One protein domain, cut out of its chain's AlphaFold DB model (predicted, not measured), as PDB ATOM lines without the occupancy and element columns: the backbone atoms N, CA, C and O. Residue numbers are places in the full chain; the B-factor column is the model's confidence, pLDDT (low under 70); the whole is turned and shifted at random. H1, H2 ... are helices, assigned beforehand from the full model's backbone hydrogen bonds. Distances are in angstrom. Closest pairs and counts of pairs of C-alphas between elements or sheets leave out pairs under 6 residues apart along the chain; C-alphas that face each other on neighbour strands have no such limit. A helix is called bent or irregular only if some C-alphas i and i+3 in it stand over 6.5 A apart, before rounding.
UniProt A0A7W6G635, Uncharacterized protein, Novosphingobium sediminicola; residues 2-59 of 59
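What this domain is: This is residues 2 to 59 of the 59 residues of an uncharacterized protein of Novosphingobium sediminicola (UniProt A0A7W6G635). Look first for one long helix, H2, with the short helix H1 set crosswise near Met 30 and a tail without a named element, residues 44 to 59, leading away from its other end. The printed part has 58 residues with two named helices, H1 then H2, and no named strand; its class is all helix. It is only just loose, close to extended, with a radius of gyration of the C-alphas of 15.4 A and spans of 41 by 25 by 19 A.

Where its parts are: Find C-alpha 23 at (67.909, 80.416, 53.635); from there H2, residues 23 to 43, runs 30.7 A to C-alpha 43. H2 is only just irregular: C-alphas 24 and 27 are 7.0 A apart. H1, residues 7 to 16, runs 14.5 A from C-alpha 7 at (56.752, 76.860, 52.836).

How they stand to each other: H1 and H2 are close but not clearly touching; their closest C-alphas, Leu 10 and Met 30, are 7.6 A apart. Their lines are about perpendicular, at 88 degrees. Every O i to N i+4 pair is within hydrogen-bond range in H1, and 13 of 17 in H2.

The domain as a whole: The farthest C-alphas, Glu 24 and Met 50, are 43.1 A apart. Residues 39 to 59, of which 39 to 43 belong to H2, stand free. The printed part has no cut, and the link from H1 to H2 is short. Residues 2 to 4 and 42 to 59 have pLDDT under 70.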
ATOM      1  N   SER A   2      42.151  83.608  55.128       47.56
ATOM      2  CA  SER A   2      43.480  84.238  55.228       47.56
ATOM      3  C   SER A   2      44.470  83.319  54.520       47.56
ATOM      4  O   SER A   2      44.723  82.216  54.996       47.56
ATOM      5  N   GLY A   3      44.887  83.707  53.317       56.28
ATOM      6  CA  GLY A   3      45.776  82.932  52.455       56.28
ATOM      7  C   GLY A   3      47.224  83.121  52.869       56.28
ATOM      8  O   GLY A   3      47.959  83.843  52.200       56.28
ATOM      9  N   ASP A   4      47.618  82.507  53.980       68.31
ATOM     10  CA  ASP A   4      49.024  82.464  54.360       68.31
ATOM     11  C   ASP A   4      49.751  81.503  53.408       68.31
ATOM     12  O   ASP A   4      49.350  80.351  53.236       68.31
ATOM     13  N   ILE A   5      50.796  81.997  52.741       81.12
ATOM     14  CA  ILE A   5      51.641  81.186  51.860       81.12
ATOM     15  C   ILE A   5      52.479  80.258  52.737       81.12
ATOM     16  O   ILE A   5      53.282  80.724  53.546       81.12
ATOM     17  N   ASP A   6      52.301  78.949  52.573       88.88
ATOM     18  CA  ASP A   6      53.118  77.957  53.264       88.88
ATOM     19  C   ASP A   6      54.495  77.773  52.603       88.88
ATOM     20  O   ASP A   6      54.787  78.271  51.509       88.88
ATOM     21  N   GLY A   7      55.380  77.054  53.295       88.44
ATOM     22  CA  GLY A   7      56.752  76.860  52.836       88.44
ATOM     23  C   GLY A   7      56.855  76.144  51.488       88.44
ATOM     24  O   GLY A   7      57.719  76.513  50.700       88.44
ATOM     25  N   ALA A   8      55.974  75.180  51.212       92.38
ATOM     26  CA  ALA A   8      55.981  74.434  49.956       92.38
ATOM     27  C   ALA A   8      55.526  75.307  48.778       92.38
ATOM     28  O   ALA A   8      56.102  75.251  47.691       92.38
ATOM     29  N   THR A   9      54.526  76.159  49.002       92.12
ATOM     30  CA  THR A   9      54.054  77.131  48.013       92.12
ATOM     31  C   THR A   9      55.148  78.143  47.685       92.12
ATOM     32  O   THR A   9      55.373  78.440  46.512       92.12
ATOM     33  N   LEU A  10      55.883  78.625  48.694       93.19
ATOM     34  CA  LEU A  10      57.035  79.499  48.468       93.19
ATOM     35  C   LEU A  10      58.101  78.826  47.586       93.19
ATOM     36  O   LEU A  10      58.585  79.454  46.648       93.19
ATOM     37  N   ASP A  11      58.425  77.554  47.824       94.50
ATOM     38  CA  ASP A  11      59.428  76.836  47.025       94.50
ATOM     39  C   ASP A  11      59.018  76.721  45.547       94.50
ATOM     40  O   ASP A  11      59.841  76.906  44.646       94.50
ATOM     41  N   VAL A  12      57.732  76.470  45.279       95.62
ATOM     42  CA  VAL A  12      57.192  76.457  43.910       95.62
ATOM     43  C   VAL A  12      57.315  77.835  43.261       95.62
ATOM     44  O   VAL A  12      57.778  77.929  42.123       95.62
ATOM     45  N   LEU A  13      56.943  78.903  43.972       93.31
ATOM     46  CA  LEU A  13      57.012  80.275  43.461       93.31
ATOM     47  C   LEU A  13      58.448  80.692  43.132       93.31
ATOM     48  O   LEU A  13      58.699  81.226  42.051       93.31
ATOM     49  N   LEU A  14      59.397  80.404  44.025       95.50
ATOM     50  CA  LEU A  14      60.815  80.690  43.807       95.50
ATOM     51  C   LEU A  14      61.351  79.928  42.594       95.50
ATOM     52  O   LEU A  14      62.027  80.515  41.748       95.50
ATOM     53  N   ARG A  15      60.980  78.650  42.446       96.44
ATOM     54  CA  ARG A  15      61.373  77.837  41.290       96.44
ATOM     55  C   ARG A  15      60.818  78.383  39.977       96.44
ATOM     56  O   ARG A  15      61.561  78.452  39.001       96.44
ATOM     57  N   VAL A  16      59.541  78.763  39.937       96.69
ATOM     58  CA  VAL A  16      58.910  79.356  38.742       96.69
ATOM     59  C   VAL A  16      59.575  80.683  38.374       96.69
ATOM     60  O   VAL A  16      59.801  80.945  37.197       96.69
ATOM     61  N   ALA A  17      59.946  81.486  39.372       94.62
ATOM     62  CA  ALA A  17      60.665  82.740  39.175       94.62
ATOM     63  C   ALA A  17      62.161  82.559  38.837       94.62
ATOM     64  O   ALA A  17      62.842  83.543  38.556       94.62
ATOM     65  N   GLY A  18      62.692  81.330  38.877       97.19
ATOM     66  CA  GLY A  18      64.118  81.060  38.670       97.19
ATOM     67  C   GLY A  18      65.018  81.623  39.777       97.19
ATOM     68  O   GLY A  18      66.183  81.924  39.525       97.19
ATOM     69  N   LEU A  19      64.484  81.793  40.989       95.94
ATOM     70  CA  LEU A  19      65.185  82.369  42.134       95.94
ATOM     71  C   LEU A  19      65.683  81.277  43.087       95.94
ATOM     72  O   LEU A  19      64.969  80.323  43.391       95.94
ATOM     73  N   ALA A  20      66.893  81.465  43.612       95.62
ATOM     74  CA  ALA A  20      67.490  80.630  44.654       95.62
ATOM     75  C   ALA A  20      68.028  81.522  45.788       95.62
ATOM     76  O   ALA A  20      69.240  81.723  45.894       95.62
ATOM     77  N   PRO A  21      67.140  82.154  46.576       93.75
ATOM     78  CA  PRO A  21      67.559  83.023  47.665       93.75
ATOM     79  C   PRO A  21      68.243  82.216  48.786       93.75
ATOM     80  O   PRO A  21      67.907  81.046  48.984       93.75
ATOM     81  N   PRO A  22      69.162  82.835  49.546       97.06
ATOM     82  CA  PRO A  22      69.718  82.236  50.756       97.06
ATOM     83  C   PRO A  22      68.640  81.908  51.802       97.06
ATOM     84  O   PRO A  22      67.615  82.593  51.884       97.06
ATOM     85  N   GLU A  23      68.880  80.890  52.633       93.94
ATOM     86  CA  GLU A  23      67.909  80.416  53.635       93.94
ATOM     87  C   GLU A  23      67.571  81.503  54.667       93.94
ATOM     88  O   GLU A  23      66.421  81.645  55.082       93.94
ATOM     89  N   GLU A  24      68.538  82.354  55.020       96.44
ATOM     90  CA  GLU A  24      68.332  83.490  55.917       96.44
ATOM     91  C   GLU A  24      67.305  84.507  55.387       96.44
ATOM     92  O   GLU A  24      66.686  85.231  56.170       96.44
ATOM     93  N   CYS A  25      67.068  84.549  54.071       95.00
ATOM     94  CA  CYS A  25      66.072  85.428  53.463       95.00
ATOM     95  C   CYS A  25      64.648  84.859  53.543       95.00
ATOM     96  O   CYS A  25      63.685  85.611  53.371       95.00
ATOM     97  N   ARG A  26      64.483  83.555  53.808       93.25
ATOM     98  CA  ARG A  26      63.201  82.842  53.690       93.25
ATOM     99  C   ARG A  26      62.099  83.459  54.547       93.25
ATOM    100  O   ARG A  26      61.015  83.750  54.046       93.25
ATOM    101  N   ALA A  27      62.396  83.730  55.818       92.69
ATOM    102  CA  ALA A  27      61.443  84.341  56.744       92.69
ATOM    103  C   ALA A  27      61.010  85.749  56.291       92.69
ATOM    104  O   ALA A  27      59.830  86.090  56.361       92.69
ATOM    105  N   GLY A  28      61.950  86.550  55.777       94.81
ATOM    106  CA  GLY A  28      61.665  87.890  55.260       94.81
ATOM    107  C   GLY A  28      60.797  87.863  54.001       94.81
ATOM    108  O   GLY A  28      59.858  88.648  53.881       94.81
ATOM    109  N   ILE A  29      61.055  86.920  53.091       94.44
ATOM    110  CA  ILE A  29      60.238  86.728  51.885       94.44
ATOM    111  C   ILE A  29      58.803  86.359  52.272       94.44
ATOM    112  O   ILE A  29      57.863  86.979  51.778       94.44
ATOM    113  N   MET A  30      58.625  85.408  53.193       92.19
ATOM    114  CA  MET A  30      57.297  85.025  53.682       92.19
ATOM    115  C   MET A  30      56.553  86.199  54.325       92.19
ATOM    116  O   MET A  30      55.382  86.423  54.021       92.19
ATOM    117  N   ALA A  31      57.230  86.984  55.169       91.56
ATOM    118  CA  ALA A  31      56.635  88.161  55.799       91.56
ATOM    119  C   ALA A  31      56.185  89.204  54.760       91.56
ATOM    120  O   ALA A  31      55.065  89.711  54.834       91.56
ATOM    121  N   ASN A  32      57.020  89.481  53.755       92.38
ATOM    122  CA  ASN A  32      56.692  90.436  52.696       92.38
ATOM    123  C   ASN A  32      55.539  89.952  51.810       92.38
ATOM    124  O   ASN A  32      54.669  90.744  51.456       92.38
ATOM    125  N   LEU A  33      55.490  88.659  51.484       90.19
ATOM    126  CA  LEU A  33      54.376  88.080  50.737       90.19
ATOM    127  C   LEU A  33      53.059  88.153  51.520       90.19
ATOM    128  O   LEU A  33      52.024  88.476  50.940       90.19
ATOM    129  N   ALA A  34      53.091  87.926  52.836       87.19
ATOM    130  CA  ALA A  34      51.915  88.085  53.690       87.19
ATOM    131  C   ALA A  34      51.429  89.546  53.731       87.19
ATOM    132  O   ALA A  34      50.226  89.807  53.633       87.19
ATOM    133  N   LEU A  35      52.350  90.514  53.820       87.94
ATOM    134  CA  LEU A  35      52.018  91.939  53.717       87.94
ATOM    135  C   LEU A  35      51.395  92.273  52.359       87.94
ATOM    136  O   LEU A  35      50.352  92.925  52.310       87.94
ATOM    137  N   LEU A  36      51.982  91.781  51.265       86.81
ATOM    138  CA  LEU A  36      51.455  91.978  49.917       86.81
ATOM    139  C   LEU A  36      50.041  91.404  49.772       86.81
ATOM    140  O   LEU A  36      49.167  92.080  49.242       86.81
ATOM    141  N   ALA A  37      49.790  90.195  50.281       83.56
ATOM    142  CA  ALA A  37      48.470  89.571  50.233       83.56
ATOM    143  C   ALA A  37      47.414  90.383  51.000       83.56
ATOM    144  O   ALA A  37      46.289  90.545  50.520       83.56
ATOM    145  N   ARG A  38      47.782  90.938  52.164       82.81
ATOM    146  CA  ARG A  38      46.911  91.826  52.949       82.81
ATOM    147  C   ARG A  38      46.609  93.126  52.210       82.81
ATOM    148  O   ARG A  38      45.451  93.517  52.141       82.81
ATOM    149  N   HIS A  39      47.620  93.776  51.639       83.00
ATOM    150  CA  HIS A  39      47.422  95.026  50.905       83.00
ATOM    151  C   HIS A  39      46.673  94.820  49.582       83.00
ATOM    152  O   HIS A  39      45.772  95.588  49.265       83.00
ATOM    153  N   GLY A  40      46.960  93.743  48.852       77.25
ATOM    154  CA  GLY A  40      46.258  93.388  47.618       77.25
ATOM    155  C   GLY A  40      44.792  92.995  47.830       77.25
ATOM    156  O   GLY A  40      43.994  93.088  46.902       77.25
ATOM    157  N   ALA A  41      44.390  92.590  49.040       73.62
ATOM    158  CA  ALA A  41      42.975  92.397  49.357       73.62
ATOM    159  C   ALA A  41      42.177  93.710  49.257       73.62
ATOM    160  O   ALA A  41      41.038  93.670  48.812       73.62
ATOM    161  N   HIS A  42      42.794  94.853  49.572       68.69
ATOM    162  CA  HIS A  42      42.172  96.171  49.411       68.69
ATOM    163  C   HIS A  42      42.088  96.613  47.945       68.69
ATOM    164  O   HIS A  42      41.187  97.354  47.583       68.69
ATOM    165  N   LEU A  43      42.985  96.130  47.077       64.62
ATOM    166  CA  LEU A  43      42.902  96.400  45.635       64.62
ATOM    167  C   LEU A  43      41.711  95.688  44.985       64.62
ATOM    168  O   LEU A  43      41.078  96.247  44.100       64.62
ATOM    169  N   ARG A  44      41.336  94.504  45.485       59.59
ATOM    170  CA  ARG A  44      40.127  93.792  45.035       59.59
ATOM    171  C   ARG A  44      38.820  94.528  45.351       59.59
ATOM    172  O   ARG A  44      37.796  94.188  44.776       59.59
ATOM    173  N   GLU A  45      38.844  95.506  46.254       55.03
ATOM    174  CA  GLU A  45      37.704  96.391  46.534       55.03
ATOM    175  C   GLU A  45      37.622  97.563  45.533       55.03
ATOM    176  O   GLU A  45      36.592  98.227  45.462       55.03
ATOM    177  N   ILE A  46      38.691  97.802  44.760       55.72
ATOM    178  CA  ILE A  46      38.829  98.872  43.755       55.72
ATOM    179  C   ILE A  46      38.666  98.325  42.324       55.72
ATOM    180  O   ILE A  46      38.434  99.106  41.405       55.72
ATOM    181  N   ASP A  47      38.733  97.002  42.131       54.66
ATOM    182  CA  ASP A  47      38.413  96.328  40.865       54.66
ATOM    183  C   ASP A  47      36.911  96.476  40.545       54.66
ATOM    184  O   ASP A  47      36.111  95.550  40.700       54.66
ATOM    185  N   ASP A  48      36.512  97.659  40.084       58.22
ATOM    186  CA  ASP A  48      35.388  97.790  39.172       58.22
ATOM    187  C   ASP A  48      35.837  97.184  37.829       58.22
ATOM    188  O   ASP A  48      36.725  97.740  37.180       58.22
ATOM    189  N   PRO A  49      35.267  96.054  37.377       55.47
ATOM    190  CA  PRO A  49      35.623  95.448  36.094       55.47
ATOM    191  C   PRO A  49      35.297  96.347  34.886       55.47
ATOM    192  O   PRO A  49      35.652  95.994  33.761       55.47
ATOM    193  N   MET A  50      34.612  97.477  35.100       55.25
ATOM    194  CA  MET A  50      34.356  98.513  34.101       55.25
ATOM    195  C   MET A  50      35.405  99.633  34.077       55.25
ATOM    196  O   MET A  50      35.374 100.437  33.146       55.25
ATOM    197  N   ALA A  51      36.309  99.709  35.056       59.34
ATOM    198  CA  ALA A  51      37.349 100.731  35.087       59.34
ATOM    199  C   ALA A  51      38.492 100.343  34.140       59.34
ATOM    200  O   ALA A  51      39.159  99.323  34.327       59.34
ATOM    201  N   ASP A  52      38.726 101.157  33.109       60.31
ATOM    202  CA  ASP A  52      39.891 101.001  32.242       60.31
ATOM    203  C   ASP A  52      41.168 101.209  33.086       60.31
ATOM    204  O   ASP A  52      41.326 102.263  33.711       60.31
ATOM    205  N   PRO A  53      42.112 100.247  33.118       60.25
ATOM    206  CA  PRO A  53      43.376 100.404  33.835       60.25
ATOM    207  C   PRO A  53      44.152 101.671  33.451       60.25
ATOM    208  O   PRO A  53      44.907 102.192  34.269       60.25
ATOM    209  N   ALA A  54      43.979 102.181  32.225       65.50
ATOM    210  CA  ALA A  54      44.591 103.428  31.779       65.50
ATOM    211  C   ALA A  54      43.981 104.676  32.449       65.50
ATOM    212  O   ALA A  54      44.685 105.669  32.632       65.50
ATOM    213  N   GLU A  55      42.710 104.625  32.860       58.00
ATOM    214  CA  GLU A  55      42.010 105.727  33.538       58.00
ATOM    215  C   GLU A  55      42.408 105.858  35.015       58.00
ATOM    216  O   GLU A  55      42.366 106.954  35.566       58.00
ATOM    217  N   LEU A  56      42.882 104.779  35.645       55.34
ATOM    218  CA  LEU A  56      43.364 104.781  37.035       55.34
ATOM    219  C   LEU A  56      44.765 105.407  37.205       55.34
ATOM    220  O   LEU A  56      45.202 105.642  38.332       55.34
ATOM    221  N   ILE A  57      45.484 105.643  36.102       57.72
ATOM    222  CA  ILE A  57      46.866 106.167  36.070       57.72
ATOM    223  C   ILE A  57      46.889 107.633  35.587       57.72
ATOM    224  O   ILE A  57      47.931 108.291  35.623       57.72
ATOM    225  N   ALA A  58      45.747 108.169  35.141       48.72
ATOM    226  CA  ALA A  58      45.629 109.573  34.772       48.72
ATOM    227  C   ALA A  58      45.691 110.470  36.033       48.72
ATOM    228  O   ALA A  58      45.092 110.115  37.049       48.72
ATOM    229  N   PRO A  59      46.447 111.586  35.997       51.25
ATOM    230  CA  PRO A  59      46.679 112.451  37.156       51.25
ATOM    231  C   PRO A  59      45.429 113.191  37.645       51.25
ATOM    232  O   PRO A  59      44.565 113.534  36.804       51.25
TER     233      PRO A  59